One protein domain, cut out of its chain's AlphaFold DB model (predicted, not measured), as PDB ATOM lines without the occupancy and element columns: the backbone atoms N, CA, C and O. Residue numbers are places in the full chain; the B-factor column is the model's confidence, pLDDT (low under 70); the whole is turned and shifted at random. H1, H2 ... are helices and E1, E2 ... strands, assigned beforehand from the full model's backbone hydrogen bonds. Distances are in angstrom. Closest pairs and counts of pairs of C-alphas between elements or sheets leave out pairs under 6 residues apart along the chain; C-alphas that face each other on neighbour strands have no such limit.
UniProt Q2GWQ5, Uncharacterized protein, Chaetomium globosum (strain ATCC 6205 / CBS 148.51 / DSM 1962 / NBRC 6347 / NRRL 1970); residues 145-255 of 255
ATOM      1  N   SER A 145      28.245  36.069 -33.345       60.31
ATOM      2  CA  SER A 145      27.505  36.539 -34.524       60.31
ATOM      3  C   SER A 145      25.999  36.714 -34.259       60.31
ATOM      4  O   SER A 145      25.417  35.933 -33.497       60.31
ATOM      5  N   PRO A 146      25.327  37.665 -34.940       59.66
ATOM      6  CA  PRO A 146      23.873  37.844 -34.857       59.66
ATOM      7  C   PRO A 146      23.076  36.579 -35.209       59.66
ATOM      8  O   PRO A 146      22.038  36.304 -34.610       59.66
ATOM      9  N   ARG A 147      23.585  35.758 -36.139       60.38
ATOM     10  CA  ARG A 147      22.961  34.485 -36.534       60.38
ATOM     11  C   ARG A 147      23.027  33.452 -35.407       60.38
ATOM     12  O   ARG A 147      22.047  32.758 -35.164       60.38
ATOM     13  N   SER A 148      24.146  33.394 -34.687       56.38
ATOM     14  CA  SER A 148      24.302  32.538 -33.506       56.38
ATOM     15  C   SER A 148      23.379  32.974 -32.362       56.38
ATOM     16  O   SER A 148      22.832  32.123 -31.670       56.38
ATOM     17  N   MET A 149      23.153  34.285 -32.199       60.62
ATOM     18  CA  MET A 149      22.217  34.823 -31.202       60.62
ATOM     19  C   MET A 149      20.760  34.464 -31.526       60.62
ATOM     20  O   MET A 149      20.018  34.056 -30.639       60.62
ATOM     21  N   LEU A 150      20.355  34.557 -32.795       62.34
ATOM     22  CA  LEU A 150      19.020  34.149 -33.250       62.34
ATOM     23  C   LEU A 150      18.756  32.655 -33.030       62.34
ATOM     24  O   LEU A 150      17.679  32.291 -32.565       62.34
ATOM     25  N   ILE A 151      19.745  31.802 -33.318       67.44
ATOM     26  CA  ILE A 151      19.653  30.356 -33.065       67.44
ATOM     27  C   ILE A 151      19.516  30.091 -31.562       67.44
ATOM     28  O   ILE A 151      18.596  29.389 -31.152       67.44
ATOM     29  N   PHE A 152      20.356  30.721 -30.736       63.06
ATOM     30  CA  PHE A 152      20.279  30.593 -29.281       63.06
ATOM     31  C   PHE A 152      18.918  31.036 -28.722       63.06
ATOM     32  O   PHE A 152      18.322  30.336 -27.908       63.06
ATOM     33  N   LEU A 153      18.387  32.174 -29.181       66.25
ATOM     34  CA  LEU A 153      17.078  32.674 -28.753       66.25
ATOM     35  C   LEU A 153      15.940  31.737 -29.175       66.25
ATOM     36  O   LEU A 153      15.032  31.483 -28.383       66.25
ATOM     37  N   ALA A 154      15.991  31.197 -30.395       70.00
ATOM     38  CA  ALA A 154      15.005  30.236 -30.878       70.00
ATOM     39  C   ALA A 154      15.036  28.928 -30.068       70.00
ATOM     40  O   ALA A 154      13.979  28.424 -29.680       70.00
ATOM     41  N   GLU A 155      16.230  28.411 -29.759       67.25
ATOM     42  CA  GLU A 155      16.420  27.240 -28.896       67.25
ATOM     43  C   GLU A 155      15.914  27.500 -27.474       67.25
ATOM     44  O   GLU A 155      15.131  26.712 -26.947       67.25
ATOM     45  N   PHE A 156      16.274  28.637 -26.876       67.94
ATOM     46  CA  PHE A 156      15.824  29.023 -25.540       67.94
ATOM     47  C   PHE A 156      14.293  29.109 -25.454       67.94
ATOM     48  O   PHE A 156      13.681  28.551 -24.542       67.94
ATOM     49  N   GLN A 157      13.645  29.740 -26.437       72.00
ATOM     50  CA  GLN A 157      12.183  29.802 -26.510       72.00
ATOM     51  C   GLN A 157      11.547  28.419 -26.707       72.00
ATOM     52  O   GLN A 157      10.487  28.138 -26.141       72.00
ATOM     53  N   ALA A 158      12.166  27.543 -27.504       71.75
ATOM     54  CA  ALA A 158      11.695  26.174 -27.687       71.75
ATOM     55  C   ALA A 158      11.792  25.364 -26.386       71.75
ATOM     56  O   ALA A 158      10.827  24.688 -26.024       71.75
ATOM     57  N   VAL A 159      12.896  25.501 -25.643       68.31
ATOM     58  CA  VAL A 159      13.074  24.896 -24.317       68.31
ATOM     59  C   VAL A 159      12.007  25.418 -23.355       68.31
ATOM     60  O   VAL A 159      11.296  24.615 -22.764       68.31
ATOM     61  N   GLN A 160      11.787  26.733 -23.260       68.94
ATOM     62  CA  GLN A 160      10.737  27.287 -22.391       68.94
ATOM     63  C   GLN A 160       9.332  26.746 -22.705       68.94
ATOM     64  O   GLN A 160       8.559  26.452 -21.789       68.94
ATOM     65  N   ARG A 161       8.988  26.579 -23.990       77.44
ATOM     66  CA  ARG A 161       7.715  25.956 -24.393       77.44
ATOM     67  C   ARG A 161       7.648  24.482 -23.994       77.44
ATOM     68  O   ARG A 161       6.607  24.042 -23.511       77.44
ATOM     69  N   ALA A 162       8.741  23.738 -24.157       77.94
ATOM     70  CA  ALA A 162       8.825  22.344 -23.735       77.94
ATOM     71  C   ALA A 162       8.650  22.202 -22.216       77.94
ATOM     72  O   ALA A 162       7.879  21.354 -21.787       77.94
ATOM     73  N   TYR A 163       9.250  23.090 -21.413       75.12
ATOM     74  CA  TYR A 163       9.087  23.114 -19.953       75.12
ATOM     75  C   TYR A 163       7.622  23.203 -19.536       75.12
ATOM     76  O   TYR A 163       7.149  22.399 -18.738       75.12
ATOM     77  N   ARG A 164       6.878  24.147 -20.122       77.81
ATOM     78  CA  ARG A 164       5.445  24.302 -19.838       77.81
ATOM     79  C   ARG A 164       4.612  23.110 -20.286       77.81
ATOM     80  O   ARG A 164       3.533  22.915 -19.754       77.81
ATOM     81  N   LYS A 165       5.056  22.358 -21.291       84.06
ATOM     82  CA  LYS A 165       4.309  21.205 -21.797       84.06
ATOM     83  C   LYS A 165       4.595  19.941 -20.991       84.06
ATOM     84  O   LYS A 165       3.669  19.197 -20.714       84.06
ATOM     85  N   VAL A 166       5.861  19.718 -20.648       84.12
ATOM     86  CA  VAL A 166       6.346  18.508 -19.973       84.12
ATOM     87  C   VAL A 166       6.042  18.552 -18.478       84.12
ATOM     88  O   VAL A 166       5.541  17.583 -17.934       84.12
ATOM     89  N   PHE A 167       6.278  19.682 -17.808       81.75
ATOM     90  CA  PHE A 167       6.125  19.751 -16.350       81.75
ATOM     91  C   PHE A 167       4.720  20.154 -15.875       81.75
ATOM     92  O   PHE A 167       4.476  20.231 -14.673       81.75
ATOM     93  N   ASN A 168       3.799  20.449 -16.792       81.06
ATOM     94  CA  ASN A 168       2.442  20.852 -16.436       81.06
ATOM     95  C   ASN A 168       1.540  19.632 -16.217       81.06
ATOM     96  O   ASN A 168       1.601  18.675 -16.979       81.06
ATOM     97  N   GLY A 169       0.673  19.696 -15.204       77.62
ATOM     98  CA  GLY A 169      -0.219  18.596 -14.816       77.62
ATOM     99  C   GLY A 169       0.293  17.742 -13.650       77.62
ATOM    100  O   GLY A 169      -0.494  17.018 -13.047       77.62
ATOM    101  N   HIS A 170       1.564  17.893 -13.262       81.19
ATOM    102  CA  HIS A 170       2.128  17.274 -12.058       81.19
ATOM    103  C   HIS A 170       1.702  18.050 -10.808       81.19
ATOM    104  O   HIS A 170       2.432  18.897 -10.296       81.19
ATOM    105  N   ASN A 171       0.485  17.791 -10.335       77.50
ATOM    106  CA  ASN A 171      -0.106  18.516  -9.202       77.50
ATOM    107  C   ASN A 171       0.275  17.928  -7.833       77.50
ATOM    108  O   ASN A 171      -0.066  18.491  -6.790       77.50
ATOM    109  N   GLU A 172       0.987  16.804  -7.833       77.62
ATOM    110  CA  GLU A 172       1.367  16.077  -6.632       77.62
ATOM    111  C   GLU A 172       2.787  16.425  -6.193       77.62
ATOM    112  O   GLU A 172       3.713  16.548  -7.002       77.62
ATOM    113  N   SER A 173       2.955  16.563  -4.878       81.56
ATOM    114  CA  SER A 173       4.262  16.673  -4.248       81.56
ATOM    115  C   SER A 173       4.449  15.512  -3.290       81.56
ATOM    116  O   SER A 173       3.600  15.272  -2.430       81.56
ATOM    117  N   VAL A 174       5.573  14.825  -3.437       77.81
ATOM    118  CA  VAL A 174       5.938  13.644  -2.660       77.81
ATOM    119  C   VAL A 174       7.271  13.884  -1.966       77.81
ATOM    120  O   VAL A 174       8.084  14.702  -2.406       77.81
ATOM    121  N   PHE A 175       7.493  13.192  -0.851       79.44
ATOM    122  CA  PHE A 175       8.785  13.220  -0.184       79.44
ATOM    123  C   PHE A 175       9.763  12.321  -0.946       79.44
ATOM    124  O   PHE A 175       9.580  11.109  -1.000       79.44
ATOM    125  N   THR A 176      10.785  12.919  -1.548       81.38
ATOM    126  CA  THR A 176      11.798  12.228  -2.356       81.38
ATOM    127  C   THR A 176      13.138  12.219  -1.630       81.38
ATOM    128  O   THR A 176      13.484  13.197  -0.964       81.38
ATOM    129  N   HIS A 177      13.932  11.173  -1.837       85.19
ATOM    130  CA  HIS A 177      15.343  11.096  -1.467       85.19
ATOM    131  C   HIS A 177      16.216  12.073  -2.287       85.19
ATOM    132  O   HIS A 177      17.149  12.671  -1.748       85.19
ATOM    133  N   ALA A 178      15.889  12.276  -3.571       84.25
ATOM    134  CA  ALA A 178      16.554  13.184  -4.522       84.25
ATOM    135  C   ALA A 178      18.054  12.903  -4.778       84.25
ATOM    136  O   ALA A 178      18.804  13.767  -5.244       84.25
ATOM    137  N   ASP A 179      18.494  11.683  -4.479       83.50
ATOM    138  CA  ASP A 179      19.814  11.122  -4.816       83.50
ATOM    139  C   ASP A 179      19.741   9.583  -4.791       83.50
ATOM    140  O   ASP A 179      20.640   8.922  -4.273       83.50
ATOM    141  N   LEU A 180      18.619   8.983  -5.212       85.38
ATOM    142  CA  LEU A 180      18.453   7.530  -5.160       85.38
ATOM    143  C   LEU A 180      19.301   6.851  -6.245       85.38
ATOM    144  O   LEU A 180      19.018   6.865  -7.439       85.38
ATOM    145  N   VAL A 181      20.396   6.251  -5.802       79.81
ATOM    146  CA  VAL A 181      21.330   5.500  -6.640       79.81
ATOM    147  C   VAL A 181      21.882   4.323  -5.849       79.81
ATOM    148  O   VAL A 181      21.960   4.396  -4.623       79.81
ATOM    149  N   GLY A 182      22.356   3.277  -6.532       73.94
ATOM    150  CA  GLY A 182      22.866   2.067  -5.873       73.94
ATOM    151  C   GLY A 182      23.910   2.325  -4.775       73.94
ATOM    152  O   GLY A 182      23.877   1.674  -3.741       73.94
ATOM    153  N   ARG A 183      24.778   3.341  -4.918       73.88
ATOM    154  CA  ARG A 183      25.784   3.703  -3.891       73.88
ATOM    155  C   ARG A 183      25.184   4.194  -2.560       73.88
ATOM    156  O   ARG A 183      25.886   4.234  -1.556       73.88
ATOM    157  N   ASN A 184      23.918   4.605  -2.580       79.62
ATOM    158  CA  ASN A 184      23.160   5.090  -1.429       79.62
ATOM    159  C   ASN A 184      22.189   4.024  -0.886       79.62
ATOM    160  O   ASN A 184      21.425   4.307   0.037       79.62
ATOM    161  N   LEU A 185      22.231   2.804  -1.436       78.38
ATOM    162  CA  LEU A 185      21.498   1.639  -0.958       78.38
ATOM    163  C   LEU A 185      22.473   0.628  -0.357       78.38
ATOM    164  O   LEU A 185      23.422   0.192  -1.004       78.38
ATOM    165  N   ILE A 186      22.232   0.234   0.889       75.94
ATOM    166  CA  ILE A 186      23.029  -0.772   1.590       75.94
ATOM    167  C   ILE A 186      22.154  -2.002   1.800       75.94
ATOM    168  O   ILE A 186      21.188  -1.947   2.559       75.94
ATOM    169  N   LEU A 187      22.507  -3.113   1.155       75.81
ATOM    170  CA  LEU A 187      21.892  -4.413   1.415       75.81
ATOM    171  C   LEU A 187      22.599  -5.079   2.600       75.81
ATOM    172  O   LEU A 187      23.799  -5.363   2.551       75.81
ATOM    173  N   ARG A 188      21.863  -5.318   3.683       70.62
ATOM    174  CA  ARG A 188      22.366  -6.066   4.836       70.62
ATOM    175  C   ARG A 188      22.347  -7.571   4.575       70.62
ATOM    176  O   ARG A 188      21.655  -8.071   3.698       70.62
ATOM    177  N   LYS A 189      23.089  -8.313   5.405       74.81
ATOM    178  CA  LYS A 189      23.153  -9.785   5.348       74.81
ATOM    179  C   LYS A 189      21.810 -10.471   5.604       74.81
ATOM    180  O   LYS A 189      21.629 -11.597   5.168       74.81
ATOM    181  N   ASP A 190      20.915  -9.808   6.329       73.56
ATOM    182  CA  ASP A 190      19.559 -10.277   6.624       73.56
ATOM    183  C   ASP A 190      18.555  -9.954   5.498       73.56
ATOM    184  O   ASP A 190      17.368 -10.207   5.657       73.56
ATOM    185  N   GLY A 191      19.015  -9.387   4.376       69.88
ATOM    186  CA  GLY A 191      18.166  -8.979   3.255       69.88
ATOM    187  C   GLY A 191      17.568  -7.576   3.392       69.88
ATOM    188  O   GLY A 191      16.960  -7.081   2.447       69.88
ATOM    189  N   THR A 192      17.771  -6.886   4.519       74.31
ATOM    190  CA  THR A 192      17.232  -5.534   4.723       74.31
ATOM    191  C   THR A 192      17.948  -4.515   3.840       74.31
ATOM    192  O   THR A 192      19.175  -4.383   3.903       74.31
ATOM    193  N   VAL A 193      17.187  -3.722   3.081       73.56
ATOM    194  CA  VAL A 193      17.710  -2.574   2.324       73.56
ATOM    195  C   VAL A 193      17.666  -1.315   3.187       73.56
ATOM    196  O   VAL A 193      16.624  -0.942   3.724       73.56
ATOM    197  N   VAL A 194      18.804  -0.634   3.316       74.69
ATOM    198  CA  VAL A 194      18.941   0.625   4.059       74.69
ATOM    199  C   VAL A 194      19.291   1.754   3.096       74.69
ATOM    200  O   VAL A 194      20.321   1.702   2.425       74.69
ATOM    201  N   MET A 195      18.455   2.792   3.065       78.81
ATOM    202  CA  MET A 195      18.708   4.028   2.318       78.81
ATOM    203  C   MET A 195      19.512   5.020   3.159       78.81
ATOM    204  O   MET A 195      19.136   5.328   4.293       78.81
ATOM    205  N   VAL A 196      20.588   5.560   2.592       76.38
ATOM    206  CA  VAL A 196      21.465   6.548   3.238       76.38
ATOM    207  C   VAL A 196      21.666   7.778   2.352       76.38
ATOM    208  O   VAL A 196      21.381   7.743   1.167       76.38
ATOM    209  N   ASN A 197      22.245   8.848   2.909       72.75
ATOM    210  CA  ASN A 197      22.554  10.101   2.196       72.75
ATOM    211  C   ASN A 197      21.337  10.977   1.821       72.75
ATOM    212  O   ASN A 197      21.317  11.643   0.789       72.75
ATOM    213  N   TRP A 198      20.384  11.097   2.743       79.81
ATOM    214  CA  TRP A 198      19.172  11.921   2.632       79.81
ATOM    215  C   TRP A 198      19.387  13.455   2.622       79.81
ATOM    216  O   TRP A 198      18.453  14.227   2.823       79.81
ATOM    217  N   GLN A 199      20.608  13.949   2.405       75.00
ATOM    218  CA  GLN A 199      20.933  15.386   2.478       75.00
ATOM    219  C   GLN A 199      20.212  16.242   1.416       75.00
ATOM    220  O   GLN A 199      20.027  17.445   1.616       75.00
ATOM    221  N   ASN A 200      19.812  15.619   0.303       74.44
ATOM    222  CA  ASN A 200      19.053  16.251  -0.778       74.44
ATOM    223  C   ASN A 200      17.541  16.033  -0.640       74.44
ATOM    224  O   ASN A 200      16.783  16.569  -1.445       74.44
ATOM    225  N   ALA A 201      17.105  15.256   0.354       77.31
ATOM    226  CA  ALA A 201      15.720  14.850   0.469       77.31
ATOM    227  C   ALA A 201      14.797  16.036   0.762       77.31
ATOM    228  O   ALA A 201      15.171  17.011   1.422       77.31
ATOM    229  N   GLY A 202      13.562  15.939   0.285       76.19
ATOM    230  CA  GLY A 202      12.585  17.008   0.425       76.19
ATOM    231  C   GLY A 202      11.271  16.705  -0.275       76.19
ATOM    232  O   GLY A 202      11.089  15.638  -0.851       76.19
ATOM    233  N   TRP A 203      10.353  17.666  -0.216       78.38
ATOM    234  CA  TRP A 203       9.081  17.612  -0.931       78.38
ATOM    235  C   TRP A 203       9.268  18.186  -2.331       78.38
ATOM    236  O   TRP A 203       9.485  19.389  -2.486       78.38
ATOM    237  N   TYR A 204       9.199  17.319  -3.334       82.38
ATOM    238  CA  TYR A 204       9.400  17.662  -4.739       82.38
ATOM    239  C   TYR A 204       8.222  17.156  -5.582       82.38
ATOM    240  O   TYR A 204       7.386  16.408  -5.068       82.38
ATOM    241  N   PRO A 205       8.094  17.589  -6.849       84.94
ATOM    242  CA  PRO A 205       7.126  17.006  -7.770       84.94
ATOM    243  C   PRO A 205       7.319  15.493  -7.923       84.94
ATOM    244  O   PRO A 205       8.441  15.001  -7.806       84.94
ATOM    245  N   VAL A 206       6.244  14.769  -8.235       84.38
ATOM    246  CA  VAL A 206       6.239  13.295  -8.333       84.38
ATOM    247  C   VAL A 206       7.317  12.714  -9.265       84.38
ATOM    248  O   VAL A 206       7.909  11.683  -8.963       84.38
ATOM    249  N   TYR A 207       7.676  13.427 -10.335       86.56
ATOM    250  CA  TYR A 207       8.707  13.003 -11.292       86.56
ATOM    251  C   TYR A 207      10.151  13.149 -10.787       86.56
ATOM    252  O   TYR A 207      11.098  12.708 -11.445       86.56
ATOM    253  N   TRP A 208      10.361  13.833  -9.660       89.44
ATOM    254  CA  TRP A 208      11.681  14.319  -9.265       89.44
ATOM    255  C   TRP A 208      12.663  13.195  -8.928       89.44
ATOM    256  O   TRP A 208      13.810  13.252  -9.372       89.44
ATOM    257  N   GLU A 209      12.226  12.155  -8.204       87.38
ATOM    258  CA  GLU A 209      13.107  11.037  -7.840       87.38
ATOM    259  C   GLU A 209      13.602  10.291  -9.080       87.38
ATOM    260  O   GLU A 209      14.807  10.081  -9.216       87.38
ATOM    261  N   TYR A 210      12.701   9.961 -10.012       86.88
ATOM    262  CA  TYR A 210      13.054   9.288 -11.263       86.88
ATOM    263  C   TYR A 210      14.105  10.087 -12.033       86.88
ATOM    264  O   TYR A 210      15.163   9.571 -12.395       86.88
ATOM    265  N   CYS A 211      13.860  11.384 -12.216       87.19
ATOM    266  CA  CYS A 211      14.754  12.223 -12.995       87.19
ATOM    267  C   CYS A 211      16.121  12.413 -12.323       87.19
ATOM    268  O   CYS A 211      17.151  12.390 -12.996       87.19
ATOM    269  N   CYS A 212      16.163  12.610 -11.001       85.75
ATOM    270  CA  CYS A 212      17.421  12.686 -10.260       85.75
ATOM    271  C   CYS A 212      18.192  11.366 -10.349       85.75
ATOM    272  O   CYS A 212      19.385  11.381 -10.651       85.75
ATOM    273  N   SER A 213      17.514  10.239 -10.148       83.88
ATOM    274  CA  SER A 213      18.109   8.903 -10.182       83.88
ATOM    275  C   SER A 213      18.669   8.551 -11.558       83.88
ATOM    276  O   SER A 213      19.793   8.061 -11.645       83.88
ATOM    277  N   ASP A 214      17.943   8.863 -12.633       82.50
ATOM    278  CA  ASP A 214      18.405   8.661 -14.008       82.50
ATOM    279  C   ASP A 214      19.631   9.535 -14.311       82.50
ATOM    280  O   ASP A 214      20.677   9.044 -14.750       82.50
ATOM    281  N   VAL A 215      19.565  10.829 -13.975       76.69
ATOM    282  CA  VAL A 215      20.672  11.766 -14.204       76.69
ATOM    283  C   VAL A 215      21.916  11.377 -13.405       76.69
ATOM    284  O   VAL A 215      23.030  11.441 -13.931       76.69
ATOM    285  N   TYR A 216      21.767  11.011 -12.132       71.62
ATOM    286  CA  TYR A 216      22.893  10.649 -11.275       71.62
ATOM    287  C   TYR A 216      23.431   9.254 -11.577       71.62
ATOM    288  O   TYR A 216      24.651   9.086 -11.572       71.62
ATOM    289  N   GLY A 217      22.557   8.298 -11.899       68.44
ATOM    290  CA  GLY A 217      22.920   6.963 -12.360       68.44
ATOM    291  C   GLY A 217      23.777   7.033 -13.618       68.44
ATOM    292  O   GLY A 217      24.909   6.567 -13.607       68.44
ATOM    293  N   ARG A 218      23.327   7.744 -14.660       66.69
ATOM    294  CA  ARG A 218      24.100   7.902 -15.907       66.69
ATOM    295  C   ARG A 218      25.424   8.656 -15.727       66.69
ATOM    296  O   ARG A 218      26.375   8.407 -16.462       66.69
ATOM    297  N   ARG A 219      25.489   9.630 -14.807       61.41
ATOM    298  CA  ARG A 219      26.658  10.524 -14.653       61.41
ATOM    299  C   ARG A 219      27.739  10.004 -13.717       61.41
ATOM    300  O   ARG A 219      28.919  10.241 -13.968       61.41
ATOM    301  N   PHE A 220      27.347   9.428 -12.587       53.75
ATOM    302  CA  PHE A 220      28.275   9.125 -11.495       53.75
ATOM    303  C   PHE A 220      28.564   7.650 -11.348       53.75
ATOM    304  O   PHE A 220      29.504   7.293 -10.633       53.75
ATOM    305  N   ASP A 221      27.812   6.808 -12.044       54.72
ATOM    306  CA  ASP A 221      28.146   5.416 -12.084       54.72
ATOM    307  C   ASP A 221      29.260   5.134 -13.099       54.72
ATOM    308  O   ASP A 221      29.064   5.010 -14.306       54.72
ATOM    309  N   ARG A 222      30.480   5.044 -12.570       45.81
ATOM    310  CA  ARG A 222      31.667   4.602 -13.308       45.81
ATOM    311  C   ARG A 222      31.778   3.079 -13.389       45.81
ATOM    312  O   ARG A 222      32.734   2.598 -13.989       45.81
ATOM    313  N   THR A 223      30.859   2.337 -12.766       44.69
ATOM    314  CA  THR A 223      30.903   0.869 -12.715       44.69
ATOM    315  C   THR A 223      30.200   0.203 -13.897       44.69
ATOM    316  O   THR A 223      30.359  -0.998 -14.085       44.69
ATOM    317  N   GLY A 224      29.493   0.974 -14.736       48.69
ATOM    318  CA  GLY A 224      28.746   0.437 -15.876       48.69
ATOM    319  C   GLY A 224      27.477  -0.309 -15.456       48.69
ATOM    320  O   GLY A 224      27.050  -1.224 -16.154       48.69
ATOM    321  N   SER A 225      26.904   0.042 -14.304       54.53
ATOM    322  CA  SER A 225      25.702  -0.576 -13.759       54.53
ATOM    323  C   SER A 225      24.488  -0.348 -14.653       54.53
ATOM    324  O   SER A 225      24.306   0.689 -15.297       54.53
ATOM    325  N   SER A 226      23.605  -1.339 -14.611       62.09
ATOM    326  CA  SER A 226      22.275  -1.349 -15.201       62.09
ATOM    327  C   SER A 226      21.307  -0.375 -14.523       62.09
ATOM    328  O   SER A 226      20.115  -0.504 -14.757       62.09
ATOM    329  N   TRP A 227      21.754   0.594 -13.704       70.19
ATOM    330  CA  TRP A 227      20.862   1.402 -12.854       70.19
ATOM    331  C   TRP A 227      19.683   2.007 -13.624       70.19
ATOM    332  O   TRP A 227      18.560   1.946 -13.150       70.19
ATOM    333  N   GLY A 228      19.903   2.501 -14.847       65.94
ATOM    334  CA  GLY A 228      18.816   2.992 -15.706       65.94
ATOM    335  C   GLY A 228      17.765   1.932 -16.067       65.94
ATOM    336  O   GLY A 228      16.589   2.253 -16.169       65.94
ATOM    337  N   SER A 229      18.173   0.674 -16.239       68.50
ATOM    338  CA  SER A 229      17.282  -0.474 -16.454       68.50
ATOM    339  C   SER A 229      16.591  -0.923 -15.165       68.50
ATOM    340  O   SER A 229      15.428  -1.299 -15.207       68.50
ATOM    341  N   GLU A 230      17.276  -0.843 -14.024       71.62
ATOM    342  CA  GLU A 230      16.686  -1.158 -12.716       71.62
ATOM    343  C   GLU A 230      15.621  -0.125 -12.306       71.62
ATOM    344  O   GLU A 230      14.619  -0.482 -11.688       71.62
ATOM    345  N   LEU A 231      15.795   1.150 -12.687       73.25
ATOM    346  CA  LEU A 231      14.837   2.220 -12.381       73.25
ATOM    347  C   LEU A 231      13.436   1.928 -12.919       73.25
ATOM    348  O   LEU A 231      12.472   2.220 -12.221       73.25
ATOM    349  N   ALA A 232      13.332   1.307 -14.097       70.69
ATOM    350  CA  ALA A 232      12.055   0.938 -14.709       70.69
ATOM    351  C   ALA A 232      11.242  -0.054 -13.856       70.69
ATOM    352  O   ALA A 232      10.022  -0.116 -13.969       70.69
ATOM    353  N   GLY A 233      11.908  -0.832 -12.993       70.00
ATOM    354  CA  GLY A 233      11.252  -1.734 -12.043       70.00
ATOM    355  C   GLY A 233      10.986  -1.115 -10.667       70.00
ATOM    356  O   GLY A 233      10.246  -1.702  -9.881       70.00
ATOM    357  N   MET A 234      11.592   0.035 -10.351       76.81
ATOM    358  CA  MET A 234      11.540   0.654  -9.018       76.81
ATOM    359  C   MET A 234      10.673   1.914  -8.958       76.81
ATOM    360  O   MET A 234      10.113   2.207  -7.903       76.81
ATOM    361  N   LEU A 235      10.608   2.690 -10.042       82.19
ATOM    362  CA  LEU A 235       9.959   3.998 -10.089       82.19
ATOM    363  C   LEU A 235       9.112   4.136 -11.353       82.19
ATOM    364  O   LEU A 235       9.474   3.621 -12.408       82.19
ATOM    365  N   ASP A 236       8.045   4.928 -11.257       84.81
ATOM    366  CA  ASP A 236       7.310   5.383 -12.434       84.81
ATOM    367  C   ASP A 236       8.235   6.179 -13.366       84.81
ATOM    368  O   ASP A 236       9.056   6.993 -12.925       84.81
ATOM    369  N   GLU A 237       8.101   5.944 -14.670       85.56
ATOM    370  CA  GLU A 237       9.003   6.502 -15.671       85.56
ATOM    371  C   GLU A 237       8.571   7.899 -16.136       85.56
ATOM    372  O   GLU A 237       7.463   8.104 -16.627       85.56
ATOM    373  N   TYR A 238       9.499   8.858 -16.064       86.50
ATOM    374  CA  TYR A 238       9.310  10.249 -16.497       86.50
ATOM    375  C   TYR A 238      10.396  10.657 -17.503       86.50
ATOM    376  O   TYR A 238      11.243  11.518 -17.248       86.50
ATOM    377  N   PHE A 239      10.441   9.970 -18.650       85.38
ATOM    378  CA  PHE A 239      11.507  10.144 -19.647       85.38
ATOM    379  C   PHE A 239      11.600  11.570 -20.201       85.38
ATOM    380  O   PHE A 239      12.705  12.071 -20.412       85.38
ATOM    381  N   ALA A 240      10.460  12.222 -20.451       84.56
ATOM    382  CA  ALA A 240      10.430  13.567 -21.022       84.56
ATOM    383  C   ALA A 240      10.982  14.601 -20.029       84.56
ATOM    384  O   ALA A 240      11.766  15.476 -20.400       84.56
ATOM    385  N   GLU A 241      10.612  14.467 -18.759       87.50
ATOM    386  CA  GLU A 241      11.076  15.269 -17.636       87.50
ATOM    387  C   GLU A 241      12.580  15.070 -17.417       87.50
ATOM    388  O   GLU A 241      13.323  16.051 -17.318       87.50
ATOM    389  N   ALA A 242      13.047  13.816 -17.398       82.00
ATOM    390  CA  ALA A 242      14.452  13.469 -17.189       82.00
ATOM    391  C   ALA A 242      15.352  13.971 -18.331       82.00
ATOM    392  O   ALA A 242      16.412  14.562 -18.084       82.00
ATOM    393  N   ASP A 243      14.922  13.808 -19.585       82.25
ATOM    394  CA  ASP A 243      15.627  14.322 -20.762       82.25
ATOM    395  C   ASP A 243      15.697  15.858 -20.732       82.25
ATOM    396  O   ASP A 243      16.774  16.444 -20.877       82.25
ATOM    397  N   LEU A 244      14.583  16.530 -20.430       78.06
ATOM    398  CA  LEU A 244      14.531  17.988 -20.370       78.06
ATOM    399  C   LEU A 244      15.344  18.567 -19.192       78.06
ATOM    400  O   LEU A 244      16.008  19.600 -19.349       78.06
ATOM    401  N   MET A 245      15.367  17.887 -18.039       76.44
ATOM    402  CA  MET A 245      16.238  18.224 -16.903       76.44
ATOM    403  C   MET A 245      17.722  18.003 -17.218       76.44
ATOM    404  O   MET A 245      18.576  18.765 -16.751       76.44
ATOM    405  N   THR A 246      18.051  16.999 -18.031       71.50
ATOM    406  CA  THR A 246      19.428  16.753 -18.481       71.50
ATOM    407  C   THR A 246      19.897  17.856 -19.426       71.50
ATOM    408  O   THR A 246      20.959  18.436 -19.193       71.50
ATOM    409  N   ARG A 247      19.081  18.205 -20.431       66.38
ATOM    410  CA  ARG A 247      19.396  19.240 -21.430       66.38
ATOM    411  C   ARG A 247      19.539  20.633 -20.818       66.38
ATOM    412  O   ARG A 247      20.383  21.409 -21.243       66.38
ATOM    413  N   HIS A 248      18.764  20.966 -19.786       58.91
ATOM    414  CA  HIS A 248      18.843  22.288 -19.150       58.91
ATOM    415  C   HIS A 248      20.109  22.493 -18.308       58.91
ATOM    416  O   HIS A 248      20.544  23.630 -18.099       58.91
ATOM    417  N   LYS A 249      20.755  21.417 -17.840       50.50
ATOM    418  CA  LYS A 249      22.049  21.535 -17.149       50.50
ATOM    419  C   LYS A 249      23.157  22.030 -18.081       50.50
ATOM    420  O   LYS A 249      24.061  22.698 -17.593       50.50
ATOM    421  N   ASP A 250      23.059  21.807 -19.390       43.91
ATOM    422  CA  ASP A 250      24.020  22.365 -20.350       43.91
ATOM    423  C   ASP A 250      23.904  23.895 -20.489       43.91
ATOM    424  O   ASP A 250      24.874  24.549 -20.871       43.91
ATOM    425  N   TYR A 251      22.767  24.481 -20.090       40.22
ATOM    426  CA  TYR A 251      22.540  25.930 -20.099       40.22
ATOM    427  C   TYR A 251      22.833  26.607 -18.740       40.22
ATOM    428  O   TYR A 251      23.276  27.754 -18.712       40.22
ATOM    429  N   ASN A 252      22.648  25.905 -17.611       34.00
ATOM    430  CA  ASN A 252      22.649  26.503 -16.261       34.00
ATOM    431  C   ASN A 252      23.975  26.472 -15.473       34.00
ATOM    432  O   ASN A 252      24.021  27.040 -14.386       34.00
ATOM    433  N   TYR A 253      25.061  25.871 -15.970       31.89
ATOM    434  CA  TYR A 253      26.395  25.997 -15.337       31.89
ATOM    435  C   TYR A 253      27.167  27.256 -15.787       31.89
ATOM    436  O   TYR A 253      28.393  27.300 -15.700       31.89
ATOM    437  N   THR A 254      26.462  28.278 -16.281       27.20
ATOM    438  CA  THR A 254      27.053  29.517 -16.824       27.20
ATOM    439  C   THR A 254      26.448  30.799 -16.234       27.20
ATOM    440  O   THR A 254      26.555  31.855 -16.853       27.20
ATOM    441  N   LEU A 255      25.831  30.715 -15.049       24.86
ATOM    442  CA  LEU A 255      25.433  31.871 -14.236       24.86
ATOM    443  C   LEU A 255      26.045  31.781 -12.838       24.86
ATOM    444  O   LEU A 255      26.002  30.674 -12.256       24.86
TER     445      LEU A 255
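What this domain is: This is residues 145 to 255 of the 255 residues of an uncharacterized protein of Chaetomium globosum (strain ATCC 6205 / CBS 148.51 / DSM 1962 / NBRC 6347 / NRRL 1970) (UniProt Q2GWQ5). Picture an elongated, loosely joined model whose core is helix H2, with H3 folded back beside it, H4 slanting steeply away from it and the short strand pair E1 and E4 near its first residues. A long helical arm, H1, makes one end, where residues 145 to 155 stick out free, and the small strand hairpin E2 and E3 makes the other. The printed part has 111 residues, with four named helices and four named strands in the order H1 E1 E2 E3 E4 H2 H3 H4; each of the two sheets has two antiparallel strands, E1 - E4 and E2 - E3, and the class is mostly helix. The whole is loose, with a radius of gyration of the C-alphas of 16.9 A and spans of 63 by 34 by 25 A.

How they stand to each other: Start at H1, residues 146 to 166; its residues 162 to 166 alone touch H4, residues 239 to 252, closest at the C-alphas of Val 166 and Glu 241, 6.2 A apart. Their lines stand at a steep tilt of 36 degrees, only just steep, and run opposite ways. Next look at E1, residues 173 to 176, antiparallel to E4, residues 202 to 205, where N 174 and O 204 are 2.9 A apart, within hydrogen-bond range. Between them in the chain, E2, residues 185 to 187, and E3, residues 193 to 195, form a hairpin, with N 194 and O 186 at 2.8 A. H2, residues 208 to 220, is closest to E1 at the C-alphas of Thr 176 and Glu 209, 5.8 A apart. H2 and H3, residues 227 to 234, touch as a helical hairpin at a shallow tilt of 24 degrees, closest at the C-alphas of Asp 214 and Gly 228, 5.9 A. With residues 210 to 215 alone H2 touches H4 at a steep tilt of 62 degrees, the C-alphas of Cys 211 and Ala 242 being closest at 4.4 A. H1 and H2 are apart, as are E2 and H2. In H1 and H2 every O i to N i+4 pair is within hydrogen-bond range; in H3 it is 2 of 4 and in H4 7 of 10.

Where its parts are: Find C-alpha 146 at (23.873, 37.844, -34.857); from there H1 runs 30.0 A to C-alpha 166. E1 is 9.0 A long, E2 6.5 A, E3 6.7 A and E4 9.8 A. H2 begins at C-alpha 208, (11.681, 14.319, -9.265), and runs 17.5 A; H3 follows with 10.1 A. H4 runs 20.1 A to C-alpha 252 at (22.649, 26.503, -16.261).

The domain as a whole: Look for the two C-alphas farthest apart, those of Pro 146 and Asp 190, 63.7 A. The printed part has no cut, and no link is long. Mean pLDDT of the printed part is 71.8; 35 residues are under 70, among them 145 to 153, 217 to 226 and 247 to 255.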